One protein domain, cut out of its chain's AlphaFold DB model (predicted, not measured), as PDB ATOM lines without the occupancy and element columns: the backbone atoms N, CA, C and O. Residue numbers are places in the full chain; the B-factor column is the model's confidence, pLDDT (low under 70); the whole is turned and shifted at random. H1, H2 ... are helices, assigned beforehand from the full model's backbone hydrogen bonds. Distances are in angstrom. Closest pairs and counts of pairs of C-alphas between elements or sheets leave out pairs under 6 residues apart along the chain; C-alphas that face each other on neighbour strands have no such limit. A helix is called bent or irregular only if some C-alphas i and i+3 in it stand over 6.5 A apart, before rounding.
ATOM      1  N   LEU A   2      33.205 -11.788  -0.521       74.19
ATOM      2  CA  LEU A   2      33.477 -10.801   0.548       74.19
ATOM      3  C   LEU A   2      34.118 -11.408   1.807       74.19
ATOM      4  O   LEU A   2      35.137 -10.909   2.271       74.19
ATOM      5  N   ARG A   3      33.590 -12.542   2.287       73.88
ATOM      6  CA  ARG A   3      34.137 -13.282   3.435       73.88
ATOM      7  C   ARG A   3      35.620 -13.630   3.272       73.88
ATOM      8  O   ARG A   3      36.415 -13.356   4.158       73.88
ATOM      9  N   THR A   4      36.006 -14.227   2.145       75.62
ATOM     10  CA  THR A   4      37.411 -14.576   1.881       75.62
ATOM     11  C   THR A   4      38.287 -13.330   1.810       75.62
ATOM     12  O   THR A   4      39.377 -13.335   2.369       75.62
ATOM     13  N   GLY A   5      37.793 -12.254   1.185       68.19
ATOM     14  CA  GLY A   5      38.487 -10.967   1.151       68.19
ATOM     15  C   GLY A   5      38.789 -10.430   2.549       68.19
ATOM     16  O   GLY A   5      39.929 -10.065   2.806       68.19
ATOM     17  N   ALA A   6      37.816 -10.470   3.467       73.69
ATOM     18  CA  ALA A   6      37.991 -10.015   4.852       73.69
ATOM     19  C   ALA A   6      39.077 -10.786   5.612       73.69
ATOM     20  O   ALA A   6      39.742 -10.222   6.469       73.69
ATOM     21  N   TRP A   7      39.292 -12.055   5.265       78.75
ATOM     22  CA  TRP A   7      40.301 -12.899   5.906       78.75
ATOM     23  C   TRP A   7      41.709 -12.782   5.319       78.75
ATOM     24  O   TRP A   7      42.659 -13.212   5.969       78.75
ATOM     25  N   VAL A   8      41.852 -12.285   4.089       80.25
ATOM     26  CA  VAL A   8      43.133 -12.295   3.354       80.25
ATOM     27  C   VAL A   8      43.679 -10.885   3.138       80.25
ATOM     28  O   VAL A   8      44.891 -10.705   3.036       80.25
ATOM     29  N   LEU A   9      42.805  -9.883   3.072       75.31
ATOM     30  CA  LEU A   9      43.192  -8.486   2.917       75.31
ATOM     31  C   LEU A   9      43.317  -7.803   4.288       75.31
ATOM     32  O   LEU A   9      42.667  -8.230   5.242       75.31
ATOM     33  N   PRO A  10      44.121  -6.727   4.400       73.75
ATOM     34  CA  PRO A  10      44.154  -5.910   5.607       73.75
ATOM     35  C   PRO A  10      42.746  -5.451   5.999       73.75
ATOM     36  O   PRO A  10      41.963  -5.055   5.133       73.75
ATOM     37  N   SER A  11      42.436  -5.438   7.297       77.88
ATOM     38  CA  SER A  11      41.122  -4.999   7.799       77.88
ATOM     39  C   SER A  11      40.785  -3.550   7.430       77.88
ATOM     40  O   SER A  11      39.621  -3.173   7.368       77.88
ATOM     41  N   THR A  12      41.803  -2.748   7.113       78.81
ATOM     42  CA  THR A  12      41.692  -1.359   6.656       78.81
ATOM     43  C   THR A  12      41.525  -1.215   5.139       78.81
ATOM     44  O   THR A  12      41.559  -0.094   4.635       78.81
ATOM     45  N   HIS A  13      41.364  -2.309   4.382       86.88
ATOM     46  CA  HIS A  13      41.266  -2.255   2.924       86.88
ATOM     47  C   HIS A  13      39.992  -1.501   2.476       86.88
ATOM     48  O   HIS A  13      38.887  -2.049   2.574       86.88
ATOM     49  N   PRO A  14      40.106  -0.283   1.912       87.12
ATOM     50  CA  PRO A  14      38.983   0.654   1.810       87.12
ATOM     51  C   PRO A  14      37.856   0.144   0.906       87.12
ATOM     52  O   PRO A  14      36.697   0.151   1.303       87.12
ATOM     53  N   GLN A  15      38.188  -0.415  -0.263       90.69
ATOM     54  CA  GLN A  15      37.180  -0.963  -1.184       90.69
ATOM     55  C   GLN A  15      36.446  -2.178  -0.607       90.69
ATOM     56  O   GLN A  15      35.330  -2.491  -1.012       90.69
ATOM     57  N   LEU A  16      37.085  -2.920   0.300       90.56
ATOM     58  CA  LEU A  16      36.451  -4.087   0.900       90.56
ATOM     59  C   LEU A  16      35.473  -3.641   1.988       90.56
ATOM     60  O   LEU A  16      34.346  -4.130   2.011       90.56
ATOM     61  N   VAL A  17      35.890  -2.685   2.823       91.31
ATOM     62  CA  VAL A  17      35.036  -2.029   3.819       91.31
ATOM     63  C   VAL A  17      33.797  -1.435   3.152       91.31
ATOM     64  O   VAL A  17      32.684  -1.786   3.537       91.31
ATOM     65  N   GLU A  18      33.973  -0.643   2.093       93.19
ATOM     66  CA  GLU A  18      32.868  -0.027   1.351       93.19
ATOM     67  C   GLU A  18      31.906  -1.078   0.779       93.19
ATOM     68  O   GLU A  18      30.690  -0.965   0.922       93.19
ATOM     69  N   ARG A  19      32.433  -2.157   0.186       93.56
ATOM     70  CA  ARG A  19      31.599  -3.245  -0.347       93.56
ATOM     71  C   ARG A  19      30.818  -3.980   0.738       93.56
ATOM     72  O   ARG A  19      29.675  -4.359   0.494       93.56
ATOM     73  N   VAL A  20      31.416  -4.209   1.907       93.44
ATOM     74  CA  VAL A  20      30.723  -4.848   3.037       93.44
ATOM     75  C   VAL A  20      29.655  -3.914   3.606       93.44
ATOM     76  O   VAL A  20      28.533  -4.364   3.820       93.44
ATOM     77  N   GLN A  21      29.947  -2.623   3.772       94.19
ATOM     78  CA  GLN A  21      28.967  -1.626   4.221       94.19
ATOM     79  C   GLN A  21      27.807  -1.468   3.229       94.19
ATOM     80  O   GLN A  21      26.649  -1.451   3.636       94.19
ATOM     81  N   SER A  22      28.098  -1.429   1.927       94.31
ATOM     82  CA  SER A  22      27.079  -1.386   0.872       94.31
ATOM     83  C   SER A  22      26.190  -2.633   0.892       94.31
ATOM     84  O   SER A  22      24.967  -2.520   0.811       94.31
ATOM     85  N   ALA A  23      26.779  -3.820   1.075       94.06
ATOM     86  CA  ALA A  23      26.009  -5.046   1.242       94.06
ATOM     87  C   ALA A  23      25.121  -4.982   2.497       94.06
ATOM     88  O   ALA A  23      23.922  -5.227   2.386       94.06
ATOM     89  N   LEU A  24      25.664  -4.581   3.654       94.44
ATOM     90  CA  LEU A  24      24.913  -4.433   4.910       94.44
ATOM     91  C   LEU A  24      23.729  -3.465   4.782       94.44
ATOM     92  O   LEU A  24      22.639  -3.791   5.239       94.44
ATOM     93  N   ALA A  25      23.904  -2.331   4.098       94.50
ATOM     94  CA  ALA A  25      22.843  -1.340   3.897       94.50
ATOM     95  C   ALA A  25      21.622  -1.892   3.136       94.50
ATOM     96  O   ALA A  25      20.514  -1.383   3.283       94.50
ATOM     97  N   SER A  26      21.812  -2.938   2.326       93.56
ATOM     98  CA  SER A  26      20.731  -3.609   1.590       93.56
ATOM     99  C   SER A  26      20.108  -4.793   2.338       93.56
ATOM    100  O   SER A  26      19.073  -5.314   1.918       93.56
ATOM    101  N   ILE A  27      20.730  -5.234   3.433       94.19
ATOM    102  CA  ILE A  27      20.337  -6.440   4.156       94.19
ATOM    103  C   ILE A  27      19.280  -6.107   5.192       94.19
ATOM    104  O   ILE A  27      19.438  -5.195   5.998       94.19
ATOM    105  N   ARG A  28      18.201  -6.884   5.148       93.06
ATOM    106  CA  ARG A  28      17.111  -6.865   6.119       93.06
ATOM    107  C   ARG A  28      17.271  -7.996   7.116       93.06
ATOM    108  O   ARG A  28      17.921  -9.005   6.826       93.06
ATOM    109  N   SER A  29      16.593  -7.847   8.240       91.81
ATOM    110  CA  SER A  29      16.394  -8.909   9.211       91.81
ATOM    111  C   SER A  29      15.795 -10.148   8.514       91.81
ATOM    112  O   SER A  29      14.812 -10.027   7.775       91.81
ATOM    113  N   PRO A  30      16.396 -11.341   8.684       93.69
ATOM    114  CA  PRO A  30      15.924 -12.574   8.063       93.69
ATOM    115  C   PRO A  30      14.453 -12.866   8.371       93.69
ATOM    116  O   PRO A  30      14.061 -12.959   9.531       93.69
ATOM    117  N   SER A  31      13.650 -13.097   7.334       92.25
ATOM    118  CA  SER A  31      12.270 -13.585   7.453       92.25
ATOM    119  C   SER A  31      12.157 -15.097   7.247       92.25
ATOM    120  O   SER A  31      11.117 -15.692   7.525       92.25
ATOM    121  N   HIS A  32      13.222 -15.738   6.757       92.00
ATOM    122  CA  HIS A  32      13.274 -17.174   6.516       92.00
ATOM    123  C   HIS A  32      14.647 -17.750   6.884       92.00
ATOM    124  O   HIS A  32      15.686 -17.169   6.575       92.00
ATOM    125  N   TRP A  33      14.671 -18.956   7.459       91.31
ATOM    126  CA  TRP A  33      15.891 -19.575   7.992       91.31
ATOM    127  C   TRP A  33      17.034 -19.709   6.975       91.31
ATOM    128  O   TRP A  33      18.199 -19.613   7.340       91.31
ATOM    129  N   LYS A  34      16.735 -19.899   5.686       91.50
ATOM    130  CA  LYS A  34      17.760 -19.963   4.625       91.50
ATOM    131  C   LYS A  34      18.612 -18.691   4.541       91.50
ATOM    132  O   LYS A  34      19.806 -18.801   4.291       91.50
ATOM    133  N   GLN A  35      18.028 -17.519   4.808       94.50
ATOM    134  CA  GLN A  35      18.739 -16.234   4.787       94.50
ATOM    135  C   GLN A  35      19.772 -16.120   5.919       94.50
ATOM    136  O   GLN A  35      20.732 -15.367   5.794       94.50
ATOM    137  N   ILE A  36      19.628 -16.908   6.992       95.00
ATOM    138  CA  ILE A  36      20.591 -16.964   8.103       95.00
ATOM    139  C   ILE A  36      21.969 -17.439   7.620       95.00
ATOM    140  O   ILE A  36      22.987 -16.951   8.107       95.00
ATOM    141  N   ASN A  37      22.027 -18.350   6.637       88.81
ATOM    142  CA  ASN A  37      23.301 -18.828   6.087       88.81
ATOM    143  C   ASN A  37      24.090 -17.701   5.415       88.81
ATOM    144  O   ASN A  37      25.283 -17.539   5.680       88.81
ATOM    145  N   ASP A  38      23.421 -16.927   4.562       89.56
ATOM    146  CA  ASP A  38      24.046 -15.819   3.841       89.56
ATOM    147  C   ASP A  38      24.399 -14.679   4.801       89.56
ATOM    148  O   ASP A  38      25.485 -14.098   4.715       89.56
ATOM    149  N   LEU A  39      23.517 -14.418   5.775       94.69
ATOM    150  CA  LEU A  39      23.750 -13.431   6.820       94.69
ATOM    151  C   LEU A  39      25.004 -13.758   7.640       94.69
ATOM    152  O   LEU A  39      25.818 -12.867   7.873       94.69
ATOM    153  N   ALA A  40      25.204 -15.023   8.025       95.06
ATOM    154  CA  ALA A  40      26.374 -15.434   8.801       95.06
ATOM    155  C   ALA A  40      27.690 -15.048   8.111       95.06
ATOM    156  O   ALA A  40      28.611 -14.556   8.758       95.06
ATOM    157  N   TRP A  41      27.779 -15.202   6.787       93.12
ATOM    158  CA  TRP A  41      28.984 -14.823   6.044       93.12
ATOM    159  C   TRP A  41      29.224 -13.317   6.009       93.12
ATOM    160  O   TRP A  41      30.382 -12.891   6.019       93.12
ATOM    161  N   LEU A  42      28.157 -12.521   5.936       94.44
ATOM    162  CA  LEU A  42      28.270 -11.069   5.916       94.44
ATOM    163  C   LEU A  42      28.611 -10.508   7.300       94.44
ATOM    164  O   LEU A  42      29.504  -9.670   7.397       94.44
ATOM    165  N   VAL A  43      27.961 -11.008   8.356       96.62
ATOM    166  CA  VAL A  43      28.257 -10.621   9.745       96.62
ATOM    167  C   VAL A  43      29.687 -11.003  10.114       96.62
ATOM    168  O   VAL A  43      30.407 -10.173  10.659       96.62
ATOM    169  N   GLU A  44      30.148 -12.204   9.739       95.38
ATOM    170  CA  GLU A  44      31.549 -12.596   9.933       95.38
ATOM    171  C   GLU A  44      32.501 -11.626   9.220       95.38
ATOM    172  O   GLU A  44      33.458 -11.154   9.821       95.38
ATOM    173  N   ALA A  45      32.234 -11.282   7.954       94.62
ATOM    174  CA  ALA A  45      33.080 -10.346   7.215       94.62
ATOM    175  C   ALA A  45      33.128  -8.960   7.883       94.62
ATOM    176  O   ALA A  45      34.203  -8.384   8.014       94.62
ATOM    177  N   ALA A  46      31.985  -8.442   8.331       95.81
ATOM    178  CA  ALA A  46      31.899  -7.157   9.018       95.81
ATOM    179  C   ALA A  46      32.647  -7.157  10.362       95.81
ATOM    180  O   ALA A  46      33.399  -6.223  10.646       95.81
ATOM    181  N   ALA A  47      32.506  -8.238  11.135       95.62
ATOM    182  CA  ALA A  47      33.187  -8.434  12.410       95.62
ATOM    183  C   ALA A  47      34.713  -8.496  12.252       95.62
ATOM    184  O   ALA A  47      35.448  -7.854  13.001       95.62
ATOM    185  N   VAL A  48      35.206  -9.201  11.231       92.44
ATOM    186  CA  VAL A  48      36.646  -9.293  10.927       92.44
ATOM    187  C   VAL A  48      37.226  -7.937  10.531       92.44
ATOM    188  O   VAL A  48      38.336  -7.590  10.933       92.44
ATOM    189  N   LEU A  49      36.457  -7.138   9.788       93.50
ATOM    190  CA  LEU A  49      36.821  -5.767   9.426       93.50
ATOM    191  C   LEU A  49      36.636  -4.762  10.574       93.50
ATOM    192  O   LEU A  49      36.940  -3.586  10.395       93.50
ATOM    193  N   LYS A  50      36.161  -5.209  11.745       92.44
ATOM    194  CA  LYS A  50      35.917  -4.379  12.935       92.44
ATOM    195  C   LYS A  50      35.003  -3.184  12.641       92.44
ATOM    196  O   LYS A  50      35.224  -2.086  13.149       92.44
ATOM    197  N   LEU A  51      33.971  -3.391  11.816       95.44
ATOM    198  CA  LEU A  51      32.964  -2.350  11.592       95.44
ATOM    199  C   LEU A  51      32.235  -2.027  12.909       95.44
ATOM    200  O   LEU A  51      32.078  -2.926  13.736       95.44
ATOM    201  N   PRO A  52      31.773  -0.785  13.135       96.56
ATOM    202  CA  PRO A  52      31.037  -0.441  14.349       96.56
ATOM    203  C   PRO A  52      29.770  -1.288  14.524       96.56
ATOM    204  O   PRO A  52      29.061  -1.537  13.548       96.56
ATOM    205  N   ALA A  53      29.443  -1.651  15.766       97.00
ATOM    206  CA  ALA A  53      28.206  -2.360  16.118       97.00
ATOM    207  C   ALA A  53      26.944  -1.633  15.606       97.00
ATOM    208  O   ALA A  53      25.993  -2.258  15.149       97.00
ATOM    209  N   THR A  54      26.996  -0.298  15.589       97.12
ATOM    210  CA  THR A  54      25.943   0.608  15.108       97.12
ATOM    211  C   THR A  54      25.923   0.782  13.585       97.12
ATOM    212  O   THR A  54      25.285   1.709  13.087       97.12
ATOM    213  N   THR A  55      26.672  -0.024  12.821       96.81
ATOM    214  CA  THR A  55      26.637   0.048  11.353       96.81
ATOM    215  C   THR A  55      25.221  -0.269  10.887       96.81
ATOM    216  O   THR A  55      24.718  -1.365  11.130       96.81
ATOM    217  N   ALA A  56      24.593   0.708  10.235       94.62
ATOM    218  CA  ALA A  56      23.209   0.619   9.798       94.62
ATOM    219  C   ALA A  56      23.017  -0.452   8.717       94.62
ATOM    220  O   ALA A  56      23.866  -0.656   7.845       94.62
ATOM    221  N   THR A  57      21.860  -1.101   8.771       95.25
ATOM    222  CA  THR A  57      21.371  -2.055   7.771       95.25
ATOM    223  C   THR A  57      20.028  -1.547   7.233       95.25
ATOM    224  O   THR A  57      19.647  -0.409   7.519       95.25
ATOM    225  N   ALA A  58      19.298  -2.335   6.443       94.12
ATOM    226  CA  ALA A  58      18.035  -1.870   5.871       94.12
ATOM    227  C   ALA A  58      16.926  -1.653   6.921       94.12
ATOM    228  O   ALA A  58      16.063  -0.801   6.715       94.12
ATOM    229  N   ASP A  59      16.921  -2.422   8.015       93.81
ATOM    230  CA  ASP A  59      15.897  -2.348   9.071       93.81
ATOM    231  C   ASP A  59      16.419  -2.564  10.507       93.81
ATOM    232  O   ASP A  59      15.631  -2.560  11.451       93.81
ATOM    233  N   ALA A  60      17.734  -2.713  10.687       93.50
ATOM    234  CA  ALA A  60      18.398  -2.943  11.972       93.50
ATOM    235  C   ALA A  60      19.820  -2.338  11.979       93.50
ATOM    236  O   ALA A  60      20.186  -1.542  11.107       93.50
ATOM    237  N   ASP A  61      20.666  -2.776  12.905       96.19
ATOM    238  CA  ASP A  61      22.112  -2.562  12.882       96.19
ATOM    239  C   ASP A  61      22.876  -3.897  12.947       96.19
ATOM    240  O   ASP A  61      22.301  -4.985  13.051       96.19
ATOM    241  N   LEU A  62      24.199  -3.819  12.833       96.50
ATOM    242  CA  LEU A  62      25.063  -4.995  12.822       96.50
ATOM    243  C   LEU A  62      25.000  -5.792  14.137       96.50
ATOM    244  O   LEU A  62      25.078  -7.022  14.105       96.50
ATOM    245  N   GLN A  63      24.806  -5.117  15.274       97.69
ATOM    246  CA  GLN A  63      24.567  -5.767  16.562       97.69
ATOM    247  C   GLN A  63      23.266  -6.581  16.559       97.69
ATOM    248  O   GLN A  63      23.281  -7.755  16.935       97.69
ATOM    249  N   GLY A  64      22.162  -6.003  16.085       97.38
ATOM    250  CA  GLY A  64      20.871  -6.680  15.964       97.38
ATOM    251  C   GLY A  64      20.919  -7.883  15.019       97.38
ATOM    252  O   GLY A  64      20.355  -8.939  15.318       97.38
ATOM    253  N   LEU A  65      21.668  -7.781  13.916       97.31
ATOM    254  CA  LEU A  65      21.898  -8.917  13.019       97.31
ATOM    255  C   LEU A  65      22.716 -10.033  13.689       97.31
ATOM    256  O   LEU A  65      22.387 -11.209  13.522       97.31
ATOM    257  N   ALA A  66      23.744  -9.699  14.477       98.00
ATOM    258  CA  ALA A  66      24.512 -10.687  15.236       98.00
ATOM    259  C   ALA A  66      23.657 -11.382  16.315       98.00
ATOM    260  O   ALA A  66      23.735 -12.603  16.461       98.00
ATOM    261  N   ALA A  67      22.796 -10.634  17.014       98.06
ATOM    262  CA  ALA A  67      21.834 -11.194  17.967       98.06
ATOM    263  C   ALA A  67      20.833 -12.135  17.274       98.06
ATOM    264  O   ALA A  67      20.588 -13.238  17.751       98.06
ATOM    265  N   THR A  68      20.360 -11.773  16.076       97.31
ATOM    266  CA  THR A  68      19.478 -12.637  15.273       97.31
ATOM    267  C   THR A  68      20.142 -13.970  14.908       97.31
ATOM    268  O   THR A  68      19.498 -15.022  14.936       97.31
ATOM    269  N   LEU A  69      21.442 -13.963  14.582       97.62
ATOM    270  CA  LEU A  69      22.195 -15.201  14.345       97.62
ATOM    271  C   LEU A  69      22.284 -16.070  15.605       97.62
ATOM    272  O   LEU A  69      22.194 -17.297  15.501       97.62
ATOM    273  N   LEU A  70      22.464 -15.450  16.774       98.31
ATOM    274  CA  LEU A  70      22.529 -16.146  18.057       98.31
ATOM    275  C   LEU A  70      21.182 -16.795  18.405       98.31
ATOM    276  O   LEU A  70      21.155 -17.986  18.709       98.31
ATOM    277  N   ASP A  71      20.076 -16.064  18.266       97.56
ATOM    278  CA  ASP A  71      18.722 -16.572  18.529       97.56
ATOM    279  C   ASP A  71      18.364 -17.753  17.604       97.56
ATOM    280  O   ASP A  71      17.822 -18.780  18.037       97.56
ATOM    281  N   ALA A  72      18.716 -17.643  16.318       96.56
ATOM    282  CA  ALA A  72      18.514 -18.712  15.342       96.56
ATOM    283  C   ALA A  72      19.336 -19.965  15.686       96.56
ATOM    284  O   ALA A  72      18.839 -21.096  15.579       96.56
ATOM    285  N   LEU A  73      20.585 -19.775  16.123       96.81
ATOM    286  CA  LEU A  73      21.452 -20.864  16.551       96.81
ATOM    287  C   LEU A  73      20.905 -21.553  17.806       96.81
ATOM    288  O   LEU A  73      20.807 -22.776  17.820       96.81
ATOM    289  N   GLU A  74      20.507 -20.794  18.827       96.94
ATOM    290  CA  GLU A  74      19.952 -21.335  20.072       96.94
ATOM    291  C   GLU A  74      18.695 -22.165  19.840       96.94
ATOM    292  O   GLU A  74      18.591 -23.272  20.369       96.94
ATOM    293  N   THR A  75      17.784 -21.668  19.002       95.69
ATOM    294  CA  THR A  75      16.572 -22.399  18.611       95.69
ATOM    295  C   THR A  75      16.932 -23.731  17.956       95.69
ATOM    296  O   THR A  75      16.410 -24.785  18.319       95.69
ATOM    297  N   SER A  76      17.885 -23.704  17.026       94.69
ATOM    298  CA  SER A  76      18.321 -24.885  16.274       94.69
ATOM    299  C   SER A  76      19.101 -25.888  17.132       94.69
ATOM    300  O   SER A  76      19.055 -27.099  16.899       94.69
ATOM    301  N   ASP A  77      19.815 -25.399  18.143       95.00
ATOM    302  CA  ASP A  77      20.621 -26.212  19.049       95.00
ATOM    303  C   ASP A  77      19.789 -26.985  20.076       95.00
ATOM    304  O   ASP A  77      20.291 -27.945  20.655       95.00
ATOM    305  N   GLN A  78      18.505 -26.661  20.260       94.19
ATOM    306  CA  GLN A  78      17.612 -27.464  21.103       94.19
ATOM    307  C   GLN A  78      17.531 -28.917  20.611       94.19
ATOM    308  O   GLN A  78      17.601 -29.853  21.408       94.19
ATOM    309  N   LEU A  79      17.445 -29.130  19.292       94.44
ATOM    310  CA  LEU A  79      17.458 -30.481  18.729       94.44
ATOM    311  C   LEU A  79      18.838 -31.134  18.845       94.44
ATOM    312  O   LEU A  79      18.927 -32.314  19.171       94.44
ATOM    313  N   VAL A  80      19.908 -30.368  18.622       94.06
ATOM    314  CA  VAL A  80      21.285 -30.857  18.779       94.06
ATOM    315  C   VAL A  80      21.518 -31.357  20.201       94.06
ATOM    316  O   VAL A  80      22.081 -32.437  20.372       94.06
ATOM    317  N   GLN A  81      21.062 -30.606  21.205       94.50
ATOM    318  CA  GLN A  81      21.171 -30.979  22.609       94.50
ATOM    319  C   GLN A  81      20.499 -32.331  22.866       94.50
ATOM    320  O   GLN A  81      21.140 -33.212  23.428       94.50
ATOM    321  N   ARG A  82      19.271 -32.536  22.369       92.19
ATOM    322  CA  ARG A  82      18.565 -33.828  22.469       92.19
ATOM    323  C   ARG A  82      19.317 -34.966  21.773       92.19
ATOM    324  O   ARG A  82      19.449 -36.048  22.328       92.19
ATOM    325  N   CYS A  83      19.865 -34.738  20.578       92.25
ATOM    326  CA  CYS A  83      20.665 -35.756  19.882       92.25
ATOM    327  C   CYS A  83      21.939 -36.141  20.651       92.25
ATOM    328  O   CYS A  83      22.316 -37.312  20.672       92.25
ATOM    329  N   VAL A  84      22.616 -35.162  21.259       91.62
ATOM    330  CA  VAL A  84      23.874 -35.383  21.988       91.62
ATOM    331  C   VAL A  84      23.635 -36.009  23.365       91.62
ATOM    332  O   VAL A  84      24.441 -36.839  23.784       91.62
ATOM    333  N   ASP A  85      22.555 -35.637  24.053       91.31
ATOM    334  CA  ASP A  85      22.301 -36.040  25.442       91.31
ATOM    335  C   ASP A  85      21.445 -37.298  25.533       91.31
ATOM    336  O   ASP A  85      21.784 -38.222  26.270       91.31
ATOM    337  N   ASP A  86      20.379 -37.353  24.737       85.31
ATOM    338  CA  ASP A  86      19.381 -38.423  24.792       85.31
ATOM    339  C   ASP A  86      19.678 -39.531  23.767       85.31
ATOM    340  O   ASP A  86      18.965 -40.530  23.684       85.31
ATOM    341  N   GLY A  87      20.728 -39.362  22.952       78.56
ATOM    342  CA  GLY A  87      21.138 -40.336  21.939       78.56
ATOM    343  C   GLY A  87      20.174 -40.458  20.756       78.56
ATOM    344  O   GLY A  87      20.228 -41.453  20.032       78.56
ATOM    345  N   VAL A  88      19.303 -39.463  20.541       79.31
ATOM    346  CA  VAL A  88      18.411 -39.405  19.372       79.31
ATOM    347  C   VAL A  88      19.243 -39.411  18.087       79.31
ATOM    348  O   VAL A  88      20.270 -38.732  17.990       79.31
ATOM    349  N   GLU A  89      18.801 -40.174  17.081       84.81
ATOM    350  CA  GLU A  89      19.494 -40.246  15.795       84.81
ATOM    351  C   GLU A  89      19.641 -38.852  15.164       84.81
ATOM    352  O   GLU A  89      18.733 -38.022  15.207       84.81
ATOM    353  N   ARG A  90      20.808 -38.592  14.561       89.06
ATOM    354  CA  ARG A  90      21.049 -37.351  13.823       89.06
ATOM    355  C   ARG A  90      20.051 -37.250  12.661       89.06
ATOM    356  O   ARG A  90      20.141 -38.089  11.759       89.06
ATOM    357  N   PRO A  91      19.204 -36.210  12.593       89.62
ATOM    358  CA  PRO A  91      18.330 -36.012  11.448       89.62
ATOM    359  C   PRO A  91      19.151 -35.764  10.175       89.62
ATOM    360  O   PRO A  91      20.352 -35.429  10.199       89.62
ATOM    361  N   ASP A  92      18.496 -35.910   9.027       83.06
ATOM    362  CA  ASP A  92      19.040 -35.333   7.809       83.06
ATOM    363  C   ASP A  92      19.130 -33.800   7.947       83.06
ATOM    364  O   ASP A  92      18.496 -33.186   8.800       83.06
ATOM    365  N   GLY A  93      20.001 -33.181   7.152       85.50
ATOM    366  CA  GLY A  93      20.174 -31.724   7.141       85.50
ATOM    367  C   GLY A  93      19.357 -31.028   6.055       85.50
ATOM    368  O   GLY A  93      19.753 -29.953   5.620       85.50
ATOM    369  N   SER A  94      18.327 -31.684   5.514       86.12
ATOM    370  CA  SER A  94      17.591 -31.214   4.335       86.12
ATOM    371  C   SER A  94      16.290 -30.485   4.675       86.12
ATOM    372  O   SER A  94      15.808 -29.702   3.853       86.12
ATOM    373  N   ALA A  95      15.757 -30.702   5.879       90.31
ATOM    374  CA  ALA A  95      14.589 -30.000   6.388       90.31
ATOM    375  C   ALA A  95      14.963 -28.673   7.075       90.31
ATOM    376  O   ALA A  95      16.128 -28.273   7.152       90.31
ATOM    377  N   ASP A  96      13.942 -27.949   7.531       91.56
ATOM    378  CA  ASP A  96      14.121 -26.697   8.258       91.56
ATOM    379  C   ASP A  96      14.756 -26.921   9.655       91.56
ATOM    380  O   ASP A  96      14.759 -28.045  10.169       91.56
ATOM    381  N   PRO A  97      15.288 -25.871  10.312       92.44
ATOM    382  CA  PRO A  97      16.011 -26.026  11.572       92.44
ATOM    383  C   PRO A  97      15.190 -26.583  12.743       92.44
ATOM    384  O   PRO A  97      15.783 -27.110  13.680       92.44
ATOM    385  N   SER A  98      13.854 -26.535  12.715       90.62
ATOM    386  CA  SER A  98      13.039 -27.169  13.765       90.62
ATOM    387  C   SER A  98      13.104 -28.703  13.709       90.62
ATOM    388  O   SER A  98      12.975 -29.366  14.739       90.62
ATOM    389  N   GLN A  99      13.372 -29.262  12.522       91.94
ATOM    390  CA  GLN A  99      13.452 -30.703  12.255       91.94
ATOM    391  C   GLN A  99      14.892 -31.199  12.093       91.94
ATOM    392  O   GLN A  99      15.210 -32.333  12.444       91.94
ATOM    393  N   SER A 100      15.771 -30.342  11.575       94.12
ATOM    394  CA  SER A 100      17.164 -30.667  11.259       94.12
ATOM    395  C   SER A 100      18.168 -29.970  12.176       94.12
ATOM    396  O   SER A 100      19.374 -30.168  12.024       94.12
ATOM    397  N   GLY A 101      17.720 -29.145  13.125       94.69
ATOM    398  CA  GLY A 101      18.597 -28.387  14.011       94.69
ATOM    399  C   GLY A 101      19.603 -27.555  13.218       94.69
ATOM    400  O   GLY A 101      19.344 -27.100  12.102       94.69
ATOM    401  N   THR A 102      20.818 -27.420  13.746       94.81
ATOM    402  CA  THR A 102      21.887 -26.702  13.036       94.81
ATOM    403  C   THR A 102      22.390 -27.418  11.784       94.81
ATOM    404  O   THR A 102      23.119 -26.818  10.992       94.81
ATOM    405  N   TRP A 103      21.995 -28.674  11.550       94.69
ATOM    406  CA  TRP A 103      22.319 -29.387  10.315       94.69
ATOM    407  C   TRP A 103      21.542 -28.886   9.095       94.69
ATOM    408  O   TRP A 103      21.989 -29.176   7.988       94.69
ATOM    409  N   ALA A 104      20.471 -28.107   9.287       94.44
ATOM    410  CA  ALA A 104      19.802 -27.361   8.215       94.44
ATOM    411  C   ALA A 104      20.704 -26.271   7.606       94.44
ATOM    412  O   ALA A 104      20.560 -25.888   6.445       94.44
ATOM    413  N   TYR A 105      21.649 -25.746   8.392       94.31
ATOM    414  CA  TYR A 105      22.549 -24.686   7.957       94.31
ATOM    415  C   TYR A 105      23.773 -25.229   7.225       94.31
ATOM    416  O   TYR A 105      24.242 -26.352   7.446       94.31
ATOM    417  N   THR A 106      24.356 -24.377   6.387       89.25
ATOM    418  CA  THR A 106      25.553 -24.696   5.615       89.25
ATOM    419  C   THR A 106      26.669 -25.171   6.539       89.25
ATOM    420  O   THR A 106      26.969 -24.567   7.573       89.25
ATOM    421  N   CYS A 107      27.283 -26.293   6.159       91.81
ATOM    422  CA  CYS A 107      28.338 -26.953   6.927       91.81
ATOM    423  C   CYS A 107      27.910 -27.386   8.338       91.81
ATOM    424  O   CYS A 107      28.779 -27.624   9.161       91.81
ATOM    425  N   GLY A 108      26.612 -27.518   8.628       93.06
ATOM    426  CA  GLY A 108      26.113 -27.895   9.948       93.06
ATOM    427  C   GLY A 108      26.167 -26.770  10.981       93.06
ATOM    428  O   GLY A 108      26.355 -27.049  12.165       93.06
ATOM    429  N   GLY A 109      26.082 -25.512  10.544       95.25
ATOM    430  CA  GLY A 109      26.043 -24.347  11.433       95.25
ATOM    431  C   GLY A 109      27.412 -23.829  11.880       95.25
ATOM    432  O   GLY A 109      27.486 -22.829  12.585       95.25
ATOM    433  N   PHE A 110      28.516 -24.437  11.436       96.25
ATOM    434  CA  PHE A 110      29.863 -23.973  11.800       96.25
ATOM    435  C   PHE A 110      30.157 -22.544  11.322       96.25
ATOM    436  O   PHE A 110      30.908 -21.828  11.976       96.25
ATOM    437  N   HIS A 111      29.559 -22.102  10.212       94.69
ATOM    438  CA  HIS A 111      29.698 -20.716   9.756       94.69
ATOM    439  C   HIS A 111      28.962 -19.717  10.651       94.69
ATOM    440  O   HIS A 111      29.487 -18.635  10.876       94.69
ATOM    441  N   LEU A 112      27.806 -20.094  11.206       96.44
ATOM    442  CA  LEU A 112      27.092 -19.268  12.182       96.44
ATOM    443  C   LEU A 112      27.942 -19.121  13.447       96.44
ATOM    444  O   LEU A 112      28.199 -18.011  13.892       96.44
ATOM    445  N   LEU A 113      28.462 -20.234  13.972       97.94
ATOM    446  CA  LEU A 113      29.345 -20.228  15.143       97.94
ATOM    447  C   LEU A 113      30.617 -19.405  14.906       97.94
ATOM    448  O   LEU A 113      31.008 -18.634  15.775       97.94
ATOM    449  N   SER A 114      31.233 -19.516  13.723       96.31
ATOM    450  CA  SER A 114      32.368 -18.664  13.349       96.31
ATOM    451  C   SER A 114      31.977 -17.186  13.370       96.31
ATOM    452  O   SER A 114      32.675 -16.399  13.994       96.31
ATOM    453  N   ALA A 115      30.856 -16.805  12.749       97.31
ATOM    454  CA  ALA A 115      30.383 -15.421  12.741       97.31
ATOM    455  C   ALA A 115      30.143 -14.875  14.158       97.31
ATOM    456  O   ALA A 115      30.502 -13.735  14.443       97.31
ATOM    457  N   LEU A 116      29.588 -15.692  15.056       98.44
ATOM    458  CA  LEU A 116      29.333 -15.315  16.448       98.44
ATOM    459  C   LEU A 116      30.624 -15.136  17.257       98.44
ATOM    460  O   LEU A 116      30.715 -14.198  18.042       98.44
ATOM    461  N   VAL A 117      31.638 -15.978  17.037       98.12
ATOM    462  CA  VAL A 117      32.967 -15.812  17.656       98.12
ATOM    463  C   VAL A 117      33.588 -14.476  17.251       98.12
ATOM    464  O   VAL A 117      34.000 -13.709  18.122       98.12
ATOM    465  N   GLU A 118      33.593 -14.166  15.952       97.44
ATOM    466  CA  GLU A 118      34.106 -12.880  15.461       97.44
ATOM    467  C   GLU A 118      33.260 -11.707  15.987       97.44
ATOM    468  O   GLU A 118      33.799 -10.657  16.326       97.44
ATOM    469  N   SER A 119      31.941 -11.886  16.118       98.38
ATOM    470  CA  SER A 119      31.025 -10.868  16.656       98.38
ATOM    471  C   SER A 119      31.298 -10.547  18.127       98.38
ATOM    472  O   SER A 119      31.192  -9.389  18.528       98.38
ATOM    473  N   VAL A 120      31.686 -11.539  18.939       98.19
ATOM    474  CA  VAL A 120      32.144 -11.292  20.317       98.19
ATOM    475  C   VAL A 120      33.450 -10.499  20.310       98.19
ATOM    476  O   VAL A 120      33.582  -9.530  21.056       98.19
ATOM    477  N   GLU A 121      34.409 -10.869  19.457       96.69
ATOM    478  CA  GLU A 121      35.689 -10.157  19.354       96.69
ATOM    479  C   GLU A 121      35.516  -8.711  18.855       96.69
ATOM    480  O   GLU A 121      36.231  -7.810  19.288       96.69
ATOM    481  N   ALA A 122      34.566  -8.474  17.950       96.69
ATOM    482  CA  ALA A 122      34.234  -7.149  17.433       96.69
ATOM    483  C   ALA A 122      33.376  -6.306  18.398       96.69
ATOM    484  O   ALA A 122      33.123  -5.135  18.123       96.69
ATOM    485  N   GLY A 123      32.940  -6.874  19.528       97.56
ATOM    486  CA  GLY A 123      32.149  -6.174  20.542       97.56
ATOM    487  C   GLY A 123      30.656  -6.054  20.225       97.56
ATOM    488  O   GLY A 123      29.978  -5.248  20.853       97.56
ATOM    489  N   TYR A 124      30.128  -6.839  19.282       98.12
ATOM    490  CA  TYR A 124      28.694  -6.851  18.955       98.12
ATOM    491  C   TYR A 124      27.893  -7.621  20.006       98.12
ATOM    492  O   TYR A 124      26.764  -7.264  20.317       98.12
ATOM    493  N   LEU A 125      28.494  -8.677  20.563       98.06
ATOM    494  CA  LEU A 125      27.880  -9.559  21.553       98.06
ATOM    495  C   LEU A 125      28.696  -9.506  22.850       98.06
ATOM    496  O   LEU A 125      29.784 -10.080  22.947       98.06
ATOM    497  N   VAL A 126      28.177  -8.792  23.848       96.19
ATOM    498  CA  VAL A 126      28.834  -8.539  25.143       96.19
ATOM    499  C   VAL A 126      27.955  -8.995  26.308       96.19
ATOM    500  O   VAL A 126      26.789  -9.334  26.126       96.19
TER     501      VAL A 126
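This is residues 2 to 126 of the 265 residues of an uncharacterized protein of Planctomycetes bacterium (UniProt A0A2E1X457). Two helices, H3 and H6, pack together as the core, and the long helix H4 crosses both at steep tilts. H1 and H2 pack on the later part of H3 toward one end of this elongated body, while the short, irregular H5 packs across H4 toward the other. The printed part has 125 residues with six named helices, H1 to H6 in order along the chain, and no named strand: the class is all helix. It is compact, with a radius of gyration of the C-alphas of 15.1 A, and spans 48 by 28 by 27 A.

Start with H4, residues 62 to 85, the longest helix, which has a kink of 39 degrees near residue 79; it is neither bent nor irregular, but only just: C-alphas 76 and 79 are 6.2 A apart. With residues 62 to 72 alone it touches H3, residues 33 to 48, at a steep tilt of 59 degrees, opposite ways; the closest C-alphas, of Val 43 and Ala 66, are 6.6 A apart. With residues 66 to 73 alone it touches H6, residues 106 to 121, at a steep tilt of 50 degrees, opposite ways; look at the closest C-alphas, of Ala 66 and Ser 119, 6.7 A apart. H3, the hub with four helices touching it, touches H6 at 37 degrees, only just a steep tilt, the same way; the closest C-alphas, of Glu 44 and Ala 115, are 4.2 A apart. With residues 73 to 80 alone H4 touches H5, residues 97 to 104, about perpendicular at 77 degrees; the closest C-alphas, of Ser 76 and Gly 101, are 4.2 A apart. H2, residues 14 to 26, forms a helical hairpin with H3, and H1, residues 2 to 8, one with H2. The closest C-alphas of H2 and H3 are those of Val 20 and Ala 46, 6.5 A apart. H1 and H4 are apart. Every O i to N i+4 pair is within hydrogen-bond range in H1; the counts are 8 of 9 in H2, 9 of 12 in H3, 18 of 20 in H4, 9 of 12 in H6 and 1 of 4 in H5, where 2 of 5 O i to N i+3 pairs are within range.

Find C-alpha 62 at (25.063, -4.995, 12.822); from there H4 runs 33.6 A to C-alpha 85 at (22.301, -36.040, 25.442). H3 is 23.3 A long, H6 22.4 A, ending at C-alpha 121 at (35.689, -10.157, 19.354), and H2 18.7 A; H1 measures 10.2 A and H5 5.2 A. H5 and H6 are irregular: C-alphas 99 and 102 are 9.4 A apart, and C-alphas 108 and 111 are 8.0 A apart.

The two C-alphas farthest apart, of Pro 14 and Asp 86, are 49.4 A apart. The printed part has no cut; the links H3 to H4 and H4 to H5 are long, with 13 and 11 residues. Mean pLDDT of the printed part is 92.1, and residue 5 alone is under 70.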